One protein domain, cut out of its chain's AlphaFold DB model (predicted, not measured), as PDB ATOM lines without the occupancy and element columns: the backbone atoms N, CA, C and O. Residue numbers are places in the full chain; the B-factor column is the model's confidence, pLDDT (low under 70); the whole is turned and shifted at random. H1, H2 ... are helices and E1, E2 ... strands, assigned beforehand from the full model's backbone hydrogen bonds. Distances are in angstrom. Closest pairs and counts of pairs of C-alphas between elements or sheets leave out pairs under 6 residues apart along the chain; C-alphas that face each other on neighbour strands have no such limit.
ATOM      1  N   VAL A   7      18.357 -60.502 -17.867       96.94
ATOM      2  CA  VAL A   7      18.270 -59.095 -18.281       96.94
ATOM      3  C   VAL A   7      17.003 -58.492 -17.691       96.94
ATOM      4  O   VAL A   7      15.939 -59.107 -17.764       96.94
ATOM      5  N   ILE A   8      17.113 -57.301 -17.104       96.88
ATOM      6  CA  ILE A   8      15.998 -56.588 -16.473       96.88
ATOM      7  C   ILE A   8      15.965 -55.157 -16.988       96.88
ATOM      8  O   ILE A   8      16.953 -54.439 -16.902       96.88
ATOM      9  N   GLY A   9      14.811 -54.737 -17.500       97.44
ATOM     10  CA  GLY A   9      14.550 -53.345 -17.851       97.44
ATOM     11  C   GLY A   9      13.748 -52.651 -16.756       97.44
ATOM     12  O   GLY A   9      12.703 -53.156 -16.346       97.44
ATOM     13  N   LEU A  10      14.211 -51.486 -16.306       98.19
ATOM     14  CA  LEU A  10      13.474 -50.593 -15.417       98.19
ATOM     15  C   LEU A  10      12.928 -49.427 -16.235       98.19
ATOM     16  O   LEU A  10      13.680 -48.558 -16.673       98.19
ATOM     17  N   ALA A  11      11.615 -49.429 -16.452       97.69
ATOM     18  CA  ALA A  11      10.929 -48.352 -17.147       97.69
ATOM     19  C   ALA A  11      10.595 -47.227 -16.163       97.69
ATOM     20  O   ALA A  11       9.792 -47.392 -15.244       97.69
ATOM     21  N   MET A  12      11.242 -46.089 -16.364       97.69
ATOM     22  CA  MET A  12      11.204 -44.932 -15.489       97.69
ATOM     23  C   MET A  12      10.317 -43.844 -16.091       97.69
ATOM     24  O   MET A  12      10.399 -43.546 -17.281       97.69
ATOM     25  N   ASN A  13       9.480 -43.222 -15.264       96.94
ATOM     26  CA  ASN A  13       8.625 -42.122 -15.702       96.94
ATOM     27  C   ASN A  13       9.456 -40.845 -15.922       96.94
ATOM     28  O   ASN A  13      10.127 -40.398 -14.995       96.94
ATOM     29  N   SER A  14       9.338 -40.203 -17.089       96.75
ATOM     30  CA  SER A  14       9.755 -38.795 -17.277       96.75
ATOM     31  C   SER A  14       8.729 -37.797 -16.738       96.75
ATOM     32  O   SER A  14       9.072 -36.677 -16.357       96.75
ATOM     33  N   VAL A  15       7.465 -38.212 -16.671       97.38
ATOM     34  CA  VAL A  15       6.359 -37.424 -16.133       97.38
ATOM     35  C   VAL A  15       5.524 -38.310 -15.223       97.38
ATOM     36  O   VAL A  15       5.043 -39.367 -15.630       97.38
ATOM     37  N   HIS A  16       5.345 -37.876 -13.981       96.81
ATOM     38  CA  HIS A  16       4.433 -38.515 -13.049       96.81
ATOM     39  C   HIS A  16       3.056 -37.861 -13.143       96.81
ATOM     40  O   HIS A  16       2.912 -36.673 -12.858       96.81
ATOM     41  N   TYR A  17       2.056 -38.645 -13.534       96.00
ATOM     42  CA  TYR A  17       0.662 -38.218 -13.630       96.00
ATOM     43  C   TYR A  17      -0.113 -38.695 -12.403       96.00
ATOM     44  O   TYR A  17      -0.054 -39.879 -12.074       96.00
ATOM     45  N   TYR A  18      -0.864 -37.800 -11.768       94.81
ATOM     46  CA  TYR A  18      -1.683 -38.106 -10.593       94.81
ATOM     47  C   TYR A  18      -2.933 -37.221 -10.548       94.81
ATOM     48  O   TYR A  18      -3.013 -36.215 -11.250       94.81
ATOM     49  N   GLU A  19      -3.915 -37.590  -9.730       94.62
ATOM     50  CA  GLU A  19      -5.136 -36.808  -9.507       94.62
ATOM     51  C   GLU A  19      -5.132 -36.228  -8.089       94.62
ATOM     52  O   GLU A  19      -4.594 -36.835  -7.160       94.62
ATOM     53  N   THR A  20      -5.700 -35.034  -7.915       92.06
ATOM     54  CA  THR A  20      -5.957 -34.480  -6.577       92.06
ATOM     55  C   THR A  20      -7.166 -35.162  -5.934       92.06
ATOM     56  O   THR A  20      -7.952 -35.808  -6.620       92.06
ATOM     57  N   GLU A  21      -7.369 -34.978  -4.625       90.81
ATOM     58  CA  GLU A  21      -8.566 -35.491  -3.926       90.81
ATOM     59  C   GLU A  21      -9.884 -34.992  -4.552       90.81
ATOM     60  O   GLU A  21     -10.906 -35.666  -4.493       90.81
ATOM     61  N   GLU A  22      -9.842 -33.829  -5.203       92.50
ATOM     62  CA  GLU A  22     -10.957 -33.218  -5.935       92.50
ATOM     63  C   GLU A  22     -11.122 -33.764  -7.373       92.50
ATOM     64  O   GLU A  22     -11.995 -33.305  -8.107       92.50
ATOM     65  N   GLY A  23     -10.289 -34.723  -7.797       90.88
ATOM     66  CA  GLY A  23     -10.355 -35.379  -9.107       90.88
ATOM     67  C   GLY A  23      -9.702 -34.608 -10.259       90.88
ATOM     68  O   GLY A  23      -9.951 -34.916 -11.424       90.88
ATOM     69  N   TYR A  24      -8.876 -33.594  -9.980       90.62
ATOM     70  CA  TYR A  24      -8.205 -32.844 -11.044       90.62
ATOM     71  C   TYR A  24      -6.865 -33.485 -11.429       90.62
ATOM     72  O   TYR A  24      -6.018 -33.672 -10.548       90.62
ATOM     73  N   PRO A  25      -6.600 -33.738 -12.726       92.56
ATOM     74  CA  PRO A  25      -5.323 -34.282 -13.164       92.56
ATOM     75  C   PRO A  25      -4.192 -33.268 -12.954       92.56
ATOM     76  O   PRO A  25      -4.350 -32.053 -13.136       92.56
ATOM     77  N   ARG A  26      -3.032 -33.780 -12.562       94.38
ATOM     78  CA  ARG A  26      -1.780 -33.056 -12.362       94.38
ATOM     79  C   ARG A  26      -0.631 -33.868 -12.936       94.38
ATOM     80  O   ARG A  26      -0.688 -35.095 -13.032       94.38
ATOM     81  N   GLU A  27       0.423 -33.156 -13.302       95.69
ATOM     82  CA  GLU A  27       1.662 -33.754 -13.766       95.69
ATOM     83  C   GLU A  27       2.864 -33.108 -13.084       95.69
ATOM     84  O   GLU A  27       2.878 -31.906 -12.815       95.69
ATOM     85  N   VAL A  28       3.877 -33.923 -12.805       96.56
ATOM     86  CA  VAL A  28       5.184 -33.476 -12.323       96.56
ATOM     87  C   VAL A  28       6.242 -34.044 -13.252       96.56
ATOM     88  O   VAL A  28       6.326 -35.258 -13.447       96.56
ATOM     89  N   LYS A  29       7.056 -33.159 -13.827       97.19
ATOM     90  CA  LYS A  29       8.219 -33.556 -14.621       97.19
ATOM     91  C   LYS A  29       9.309 -34.076 -13.694       97.19
ATOM     92  O   LYS A  29       9.615 -33.449 -12.683       97.19
ATOM     93  N   ILE A  30       9.900 -35.202 -14.066       97.75
ATOM     94  CA  ILE A  30      11.024 -35.814 -13.367       97.75
ATOM     95  C   ILE A  30      12.284 -35.454 -14.148       97.75
ATOM     96  O   ILE A  30      12.355 -35.651 -15.361       97.75
ATOM     97  N   SER A  31      13.271 -34.878 -13.464       97.38
ATOM     98  CA  SER A  31      14.537 -34.534 -14.104       97.38
ATOM     99  C   SER A  31      15.295 -35.805 -14.507       97.38
ATOM    100  O   SER A  31      15.207 -36.829 -13.825       97.38
ATOM    101  N   LYS A  32      16.092 -35.745 -15.583       94.94
ATOM    102  CA  LYS A  32      16.931 -36.886 -15.997       94.94
ATOM    103  C   LYS A  32      17.863 -37.349 -14.870       94.94
ATOM    104  O   LYS A  32      18.033 -38.546 -14.676       94.94
ATOM    105  N   SER A  33      18.406 -36.418 -14.078       96.75
ATOM    106  CA  SER A  33      19.276 -36.750 -12.943       96.75
ATOM    107  C   SER A  33      18.542 -37.472 -11.814       96.75
ATOM    108  O   SER A  33      19.089 -38.415 -11.249       96.75
ATOM    109  N   ASP A  34      17.313 -37.059 -11.485       97.81
ATOM    110  CA  ASP A  34      16.523 -37.731 -10.446       97.81
ATOM    111  C   ASP A  34      16.085 -39.118 -10.912       97.81
ATOM    112  O   ASP A  34      16.152 -40.082 -10.151       97.81
ATOM    113  N   MET A  35      15.699 -39.230 -12.185       97.38
ATOM    114  CA  MET A  35      15.353 -40.500 -12.809       97.38
ATOM    115  C   MET A  35      16.527 -41.476 -12.784       97.38
ATOM    116  O   MET A  35      16.371 -42.617 -12.358       97.38
ATOM    117  N   GLU A  36      17.714 -41.031 -13.194       96.75
ATOM    118  CA  GLU A  36      18.920 -41.852 -13.162       96.75
ATOM    119  C   GLU A  36      19.255 -42.275 -11.729       96.75
ATOM    120  O   GLU A  36      19.471 -43.457 -11.466       96.75
ATOM    121  N   LYS A  37      19.238 -41.336 -10.779       97.69
ATOM    122  CA  LYS A  37      19.533 -41.611  -9.370       97.69
ATOM    123  C   LYS A  37      18.588 -42.658  -8.776       97.69
ATOM    124  O   LYS A  37      19.053 -43.635  -8.187       97.69
ATOM    125  N   GLU A  38      17.278 -42.466  -8.910       98.12
ATOM    126  CA  GLU A  38      16.296 -43.391  -8.335       98.12
ATOM    127  C   GLU A  38      16.245 -44.717  -9.106       98.12
ATOM    128  O   GLU A  38      16.080 -45.769  -8.492       98.12
ATOM    129  N   GLY A  39      16.474 -44.699 -10.422       97.88
ATOM    130  CA  GLY A  39      16.576 -45.906 -11.245       97.88
ATOM    131  C   GLY A  39      17.760 -46.782 -10.839       97.88
ATOM    132  O   GLY A  39      17.589 -47.979 -10.613       97.88
ATOM    133  N   LYS A  40      18.943 -46.183 -10.648       97.56
ATOM    134  CA  LYS A  40      20.135 -46.887 -10.149       97.56
ATOM    135  C   LYS A  40      19.910 -47.444  -8.743       97.56
ATOM    136  O   LYS A  40      20.206 -48.604  -8.485       97.56
ATOM    137  N   LYS A  41      19.312 -46.656  -7.848       97.75
ATOM    138  CA  LYS A  41      18.966 -47.105  -6.492       97.75
ATOM    139  C   LYS A  41      17.990 -48.289  -6.499       97.75
ATOM    140  O   LYS A  41      18.178 -49.239  -5.742       97.75
ATOM    141  N   ALA A  42      16.960 -48.246  -7.343       98.00
ATOM    142  CA  ALA A  42      16.016 -49.349  -7.499       98.00
ATOM    143  C   ALA A  42      16.690 -50.596  -8.090       98.00
ATOM    144  O   ALA A  42      16.410 -51.707  -7.644       98.00
ATOM    145  N   ALA A  43      17.600 -50.418  -9.052       97.94
ATOM    146  CA  ALA A  43      18.375 -51.503  -9.644       97.94
ATOM    147  C   ALA A  43      19.214 -52.254  -8.600       97.94
ATOM    148  O   ALA A  43      19.142 -53.479  -8.554       97.94
ATOM    149  N   GLU A  44      19.936 -51.544  -7.728       97.12
ATOM    150  CA  GLU A  44      20.724 -52.158  -6.644       97.12
ATOM    151  C   GLU A  44      19.853 -53.012  -5.710       97.12
ATOM    152  O   GLU A  44      20.171 -54.163  -5.407       97.12
ATOM    153  N   GLU A  45      18.702 -52.479  -5.297       97.38
ATOM    154  CA  GLU A  45      17.762 -53.200  -4.435       97.38
ATOM    155  C   GLU A  45      17.201 -54.453  -5.129       97.38
ATOM    156  O   GLU A  45      17.078 -55.517  -4.518       97.38
ATOM    157  N   ILE A  46      16.887 -54.360  -6.425       96.69
ATOM    158  CA  ILE A  46      16.411 -55.497  -7.218       96.69
ATOM    159  C   ILE A  46      17.502 -56.564  -7.344       96.69
ATOM    160  O   ILE A  46      17.217 -57.739  -7.117       96.69
ATOM    161  N   VAL A  47      18.744 -56.180  -7.652       96.50
ATOM    162  CA  VAL A  47      19.885 -57.107  -7.742       96.50
ATOM    163  C   VAL A  47      20.091 -57.832  -6.414       96.50
ATOM    164  O   VAL A  47      20.163 -59.063  -6.398       96.50
ATOM    165  N   SER A  48      20.084 -57.099  -5.298       95.75
ATOM    166  CA  SER A  48      20.185 -57.670  -3.952       95.75
ATOM    167  C   SER A  48      19.102 -58.724  -3.687       95.75
ATOM    168  O   SER A  48      19.397 -59.827  -3.218       95.75
ATOM    169  N   ARG A  49      17.848 -58.447  -4.068       95.94
ATOM    170  CA  ARG A  49      16.736 -59.405  -3.937       95.94
ATOM    171  C   ARG A  49      16.905 -60.628  -4.832       95.94
ATOM    172  O   ARG A  49      16.679 -61.747  -4.377       95.94
ATOM    173  N   LEU A  50      17.323 -60.451  -6.085       95.25
ATOM    174  CA  LEU A  50      17.528 -61.567  -7.017       95.25
ATOM    175  C   LEU A  50      18.605 -62.525  -6.520       95.25
ATOM    176  O   LEU A  50      18.463 -63.735  -6.671       95.25
ATOM    177  N   ARG A  51      19.647 -62.008  -5.868       95.19
ATOM    178  CA  ARG A  51      20.722 -62.821  -5.285       95.19
ATOM    179  C   ARG A  51      20.265 -63.695  -4.120       95.19
ATOM    180  O   ARG A  51      20.932 -64.674  -3.798       95.19
ATOM    181  N   GLN A  52      19.112 -63.413  -3.523       95.12
ATOM    182  CA  GLN A  52      18.526 -64.267  -2.490       95.12
ATOM    183  C   GLN A  52      17.762 -65.466  -3.076       95.12
ATOM    184  O   GLN A  52      17.512 -66.432  -2.356       95.12
ATOM    185  N   ILE A  53      17.435 -65.446  -4.373       94.31
ATOM    186  CA  ILE A  53      16.677 -66.503  -5.049       94.31
ATOM    187  C   ILE A  53      17.609 -67.665  -5.428       94.31
ATOM    188  O   ILE A  53      18.642 -67.485  -6.082       94.31
ATOM    189  N   ASP A  54      17.223 -68.883  -5.043       92.06
ATOM    190  CA  ASP A  54      17.932 -70.101  -5.434       92.06
ATOM    191  C   ASP A  54      18.012 -70.221  -6.963       92.06
ATOM    192  O   ASP A  54      17.025 -70.074  -7.680       92.06
ATOM    193  N   GLY A  55      19.215 -70.483  -7.474       90.81
ATOM    194  CA  GLY A  55      19.479 -70.557  -8.914       90.81
ATOM    195  C   GLY A  55      19.859 -69.229  -9.576       90.81
ATOM    196  O   GLY A  55      20.320 -69.266 -10.713       90.81
ATOM    197  N   LEU A  56      19.753 -68.087  -8.881       93.75
ATOM    198  CA  LEU A  56      20.186 -66.775  -9.394       93.75
ATOM    199  C   LEU A  56      21.465 -66.236  -8.744       93.75
ATOM    200  O   LEU A  56      22.010 -65.253  -9.234       93.75
ATOM    201  N   ARG A  57      21.984 -66.870  -7.686       92.69
ATOM    202  CA  ARG A  57      23.183 -66.413  -6.947       92.69
ATOM    203  C   ARG A  57      24.398 -66.140  -7.841       92.69
ATOM    204  O   ARG A  57      25.014 -65.092  -7.727       92.69
ATOM    205  N   GLU A  58      24.674 -67.038  -8.784       94.00
ATOM    206  CA  GLU A  58      25.877 -67.003  -9.634       94.00
ATOM    207  C   GLU A  58      25.592 -66.607 -11.093       94.00
ATOM    208  O   GLU A  58      26.435 -66.764 -11.978       94.00
ATOM    209  N   VAL A  59      24.383 -66.122 -11.381       95.56
ATOM    210  CA  VAL A  59      23.952 -65.796 -12.747       95.56
ATOM    211  C   VAL A  59      24.329 -64.346 -13.069       95.56
ATOM    212  O   VAL A  59      24.043 -63.470 -12.258       95.56
ATOM    213  N   PRO A  60      24.961 -64.034 -14.209       96.50
ATOM    214  CA  PRO A  60      25.240 -62.642 -14.555       96.50
ATOM    215  C   PRO A  60      23.925 -61.893 -14.825       96.50
ATOM    216  O   PRO A  60      23.006 -62.456 -15.431       96.50
ATOM    217  N   ILE A  61      23.824 -60.645 -14.362       97.44
ATOM    218  CA  ILE A  61      22.618 -59.812 -14.501       97.44
ATOM    219  C   ILE A  61      22.977 -58.540 -15.268       97.44
ATOM    220  O   ILE A  61      23.960 -57.877 -14.949       97.44
ATOM    221  N   VAL A  62      22.160 -58.188 -16.256       97.44
ATOM    222  CA  VAL A  62      22.208 -56.894 -16.948       97.44
ATOM    223  C   VAL A  62      20.967 -56.099 -16.567       97.44
ATOM    224  O   VAL A  62      19.854 -56.627 -16.631       97.44
ATOM    225  N   VAL A  63      21.142 -54.834 -16.191       98.19
ATOM    226  CA  VAL A  63      20.040 -53.930 -15.849       98.19
ATOM    227  C   VAL A  63      20.034 -52.738 -16.796       98.19
ATOM    228  O   VAL A  63      20.989 -51.974 -16.822       98.19
ATOM    229  N   GLY A  64      18.964 -52.551 -17.562       97.94
ATOM    230  CA  GLY A  64      18.769 -51.373 -18.410       97.94
ATOM    231  C   GLY A  64      17.800 -50.383 -17.772       97.94
ATOM    232  O   GLY A  64      16.724 -50.781 -17.329       97.94
ATOM    233  N   LEU A  65      18.146 -49.096 -17.753       98.25
ATOM    234  CA  LEU A  65      17.231 -48.017 -17.381       98.25
ATOM    235  C   LEU A  65      16.635 -47.397 -18.643       98.25
ATOM    236  O   LEU A  65      17.363 -46.959 -19.535       98.25
ATOM    237  N   PHE A  66      15.308 -47.373 -18.705       97.88
ATOM    238  CA  PHE A  66      14.532 -46.901 -19.844       97.88
ATOM    239  C   PHE A  66      13.732 -45.657 -19.465       97.88
ATOM    240  O   PHE A  66      12.969 -45.685 -18.502       97.88
ATOM    241  N   GLU A  67      13.878 -44.577 -20.224       97.75
ATOM    242  CA  GLU A  67      13.108 -43.346 -20.060       97.75
ATOM    243  C   GLU A  67      11.784 -43.473 -20.823       97.75
ATOM    244  O   GLU A  67      11.761 -43.491 -22.054       97.75
ATOM    245  N   GLN A  68      10.662 -43.542 -20.105       97.12
ATOM    246  CA  GLN A  68       9.338 -43.451 -20.717       97.12
ATOM    247  C   GLN A  68       9.034 -42.009 -21.103       97.12
ATOM    248  O   GLN A  68       9.186 -41.102 -20.288       97.12
ATOM    249  N   GLN A  69       8.533 -41.799 -22.317       95.81
ATOM    250  CA  GLN A  69       8.096 -40.481 -22.769       95.81
ATOM    251  C   GLN A  69       6.738 -40.072 -22.164       95.81
ATOM    252  O   GLN A  69       5.976 -40.935 -21.715       95.81
ATOM    253  N   ALA A  81      20.761 -45.778 -19.762       97.44
ATOM    254  CA  ALA A  81      21.866 -46.372 -19.021       97.44
ATOM    255  C   ALA A  81      21.739 -47.896 -18.949       97.44
ATOM    256  O   ALA A  81      20.630 -48.431 -18.887       97.44
ATOM    257  N   VAL A  82      22.874 -48.585 -18.897       97.81
ATOM    258  CA  VAL A  82      22.956 -50.025 -18.643       97.81
ATOM    259  C   VAL A  82      23.982 -50.305 -17.555       97.81
ATOM    260  O   VAL A  82      25.030 -49.673 -17.504       97.81
ATOM    261  N   GLY A  83      23.648 -51.220 -16.656       97.50
ATOM    262  CA  GLY A  83      24.493 -51.673 -15.565       97.50
ATOM    263  C   GLY A  83      24.751 -53.169 -15.661       97.50
ATOM    264  O   GLY A  83      23.848 -53.941 -16.004       97.50
ATOM    265  N   TYR A  84      25.972 -53.580 -15.328       97.12
ATOM    266  CA  TYR A  84      26.398 -54.978 -15.372       97.12
ATOM    267  C   TYR A  84      26.711 -55.511 -13.974       97.12
ATOM    268  O   TYR A  84      27.385 -54.865 -13.168       97.12
ATOM    269  N   VAL A  85      26.218 -56.717 -13.695       96.62
ATOM    270  CA  VAL A  85      26.495 -57.464 -12.469       96.62
ATOM    271  C   VAL A  85      27.122 -58.795 -12.843       96.62
ATOM    272  O   VAL A  85      26.465 -59.690 -13.390       96.62
ATOM    273  N   ASP A  86      28.393 -58.940 -12.492       95.06
ATOM    274  CA  ASP A  86      29.128 -60.178 -12.692       95.06
ATOM    275  C   ASP A  86      28.562 -61.338 -11.870       95.06
ATOM    276  O   ASP A  86      27.813 -61.176 -10.899       95.06
ATOM    277  N   LYS A  87      28.947 -62.550 -12.268       94.25
ATOM    278  CA  LYS A  87      28.608 -63.783 -11.552       94.25
ATOM    279  C   LYS A  87      29.043 -63.687 -10.088       94.25
ATOM    280  O   LYS A  87      30.189 -63.344  -9.811       94.25
ATOM    281  N   GLY A  88      28.113 -63.950  -9.171       89.81
ATOM    282  CA  GLY A  88      28.364 -63.923  -7.726       89.81
ATOM    283  C   GLY A  88      28.515 -62.519  -7.120       89.81
ATOM    284  O   GLY A  88      28.563 -62.392  -5.900       89.81
ATOM    285  N   SER A  89      28.550 -61.453  -7.932       93.31
ATOM    286  CA  SER A  89      28.561 -60.071  -7.436       93.31
ATOM    287  C   SER A  89      27.169 -59.649  -6.977       93.31
ATOM    288  O   SER A  89      26.183 -59.920  -7.660       93.31
ATOM    289  N   ASN A  90      27.089 -58.923  -5.862       90.75
ATOM    290  CA  ASN A  90      25.844 -58.339  -5.347       90.75
ATOM    291  C   ASN A  90      25.688 -56.846  -5.673       90.75
ATOM    292  O   ASN A  90      24.733 -56.235  -5.207       90.75
ATOM    293  N   ALA A  91      26.623 -56.267  -6.426       90.50
ATOM    294  CA  ALA A  91      26.642 -54.847  -6.761       90.50
ATOM    295  C   ALA A  91      26.796 -54.647  -8.270       90.50
ATOM    296  O   ALA A  91      27.461 -55.448  -8.943       90.50
ATOM    297  N   ILE A  92      26.207 -53.564  -8.774       93.56
ATOM    298  CA  ILE A  92      26.384 -53.109 -10.154       93.56
ATOM    299  C   ILE A  92      27.711 -52.351 -10.209       93.56
ATOM    300  O   ILE A  92      27.868 -51.324  -9.551       93.56
ATOM    301  N   GLN A  93      28.694 -52.890 -10.934       85.31
ATOM    302  CA  GLN A  93      30.055 -52.341 -10.896       85.31
ATOM    303  C   GLN A  93      30.193 -51.096 -11.768       85.31
ATOM    304  O   GLN A  93      30.661 -50.067 -11.291       85.31
ATOM    305  N   ASP A  94      29.711 -51.182 -13.006       86.06
ATOM    306  CA  ASP A  94      29.819 -50.111 -13.985       86.06
ATOM    307  C   ASP A  94      28.457 -49.799 -14.594       86.06
ATOM    308  O   ASP A  94      27.672 -50.694 -14.926       86.06
ATOM    309  N   TRP A  95      28.197 -48.500 -14.735       95.56
ATOM    310  CA  TRP A  95      27.069 -47.972 -15.483       95.56
ATOM    311  C   TRP A  95      27.581 -47.349 -16.772       95.56
ATOM    312  O   TRP A  95      28.275 -46.332 -16.745       95.56
ATOM    313  N   GLU A  96      27.184 -47.916 -17.902       96.62
ATOM    314  CA  GLU A  96      27.430 -47.333 -19.211       96.62
ATOM    315  C   GLU A  96      26.249 -46.448 -19.606       96.62
ATOM    316  O   GLU A  96      25.081 -46.835 -19.494       96.62
ATOM    317  N   LYS A  97      26.550 -45.233 -20.068       96.25
ATOM    318  CA  LYS A  97      25.536 -44.318 -20.590       96.25
ATOM    319  C   LYS A  97      25.177 -44.719 -22.016       96.25
ATOM    320  O   LYS A  97      26.058 -44.849 -22.862       96.25
ATOM    321  N   ILE A  98      23.883 -44.829 -22.289       95.19
ATOM    322  CA  ILE A  98      23.362 -45.061 -23.635       95.19
ATOM    323  C   ILE A  98      22.950 -43.709 -24.215       95.19
ATOM    324  O   ILE A  98      22.200 -42.956 -23.595       95.19
ATOM    325  N   ASN A  99      23.489 -43.383 -25.388       91.06
ATOM    326  CA  ASN A  99      23.136 -42.180 -26.134       91.06
ATOM    327  C   ASN A  99      22.211 -42.564 -27.292       91.06
ATOM    328  O   ASN A  99      22.650 -42.691 -28.433       91.06
ATOM    329  N   GLU A 100      20.951 -42.830 -26.963       87.75
ATOM    330  CA  GLU A 100      19.907 -43.231 -27.902       87.75
ATOM    331  C   GLU A 100      18.793 -42.188 -27.860       87.75
ATOM    332  O   GLU A 100      18.279 -41.875 -26.792       87.75
TER     333      GLU A 100
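This is residues 7 to 69 and 81 to 100 of the 117 residues of the protein "CamS sex pheromone cAM373" of Anoxybacillus sp. BCO1 (UniProt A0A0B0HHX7). A four-stranded sheet made of E1, E4, E5 and E6 has one long helix, H1, lying slantwise over one face, while the other face is bare of named helices. At one end of this slab the hairpin of E2 and E3 reaches away as an arm, E1 running on into E2 at an angle, and the arm makes much of the length. The 83 printed residues hold one named helix and six named strands, in the order E1 E2 E3 H1 E4 E5 E6; the sheet, in the order E1 E4 E5 E6, is mixed, and the class is mixed, helices and strands. The whole is loose, with a radius of gyration of the C-alphas of 15.6 A, and flat, spanning 50 by 30 by 16 A.

E1, residues 7 to 13, is an edge strand and the parallel neighbour of E4, residues 61 to 68, at 23 degrees; N 8 and O 62 are 2.9 A apart, within hydrogen-bond range. E1 runs on into E2, residues 15 to 19, across a break of one residue, at 59 degrees. E2 and E3, residues 25 to 29, form an antiparallel hairpin, with N 16 and O 28 at 2.8 A. H1, residues 32 to 51, is on the sheet at a height of 8.2 A, over E4 and, only just, over E1, on which 3 of its C-alphas fall. On the local plane its line and that of E4 stand at 32 degrees, only just slantwise to the strands. The closest C-alphas of H1 and E4 are those of Gly 39 and Leu 65, 6.5 A apart. In H1 every O i to N i+4 pair is within hydrogen-bond range. E4 and E5, residues 81 to 85, are antiparallel, with N 63 and O 83 at 2.9 A. E5 and E6, residues 94 to 97, form an antiparallel hairpin, with N 96 and O 82 at 2.8 A; E6 is the other edge strand. E3 and E4 are apart.

E1 begins at C-alpha 7, (18.270, -59.095, -18.281), and is 19.7 A long from first to last C-alpha. E2 is 13.3 A long and E3 13.6 A. H1 begins at C-alpha 32, (16.931, -36.886, -15.997), and is 28.3 A long. E4 is 22.0 A long, E5 13.7 A and E6 9.8 A, ending at C-alpha 97, (25.536, -44.318, -20.590).

The two C-alphas farthest apart are those of Glu 22 and Lys 87, at 50.3 A. Residues 70 to 80 are not printed, and C-alphas 69 and 81 are 15.4 A apart across the cut. Of the links that are printed whole, none is long. The mean pLDDT of the printed part is 95.4, and no printed residue is under 70.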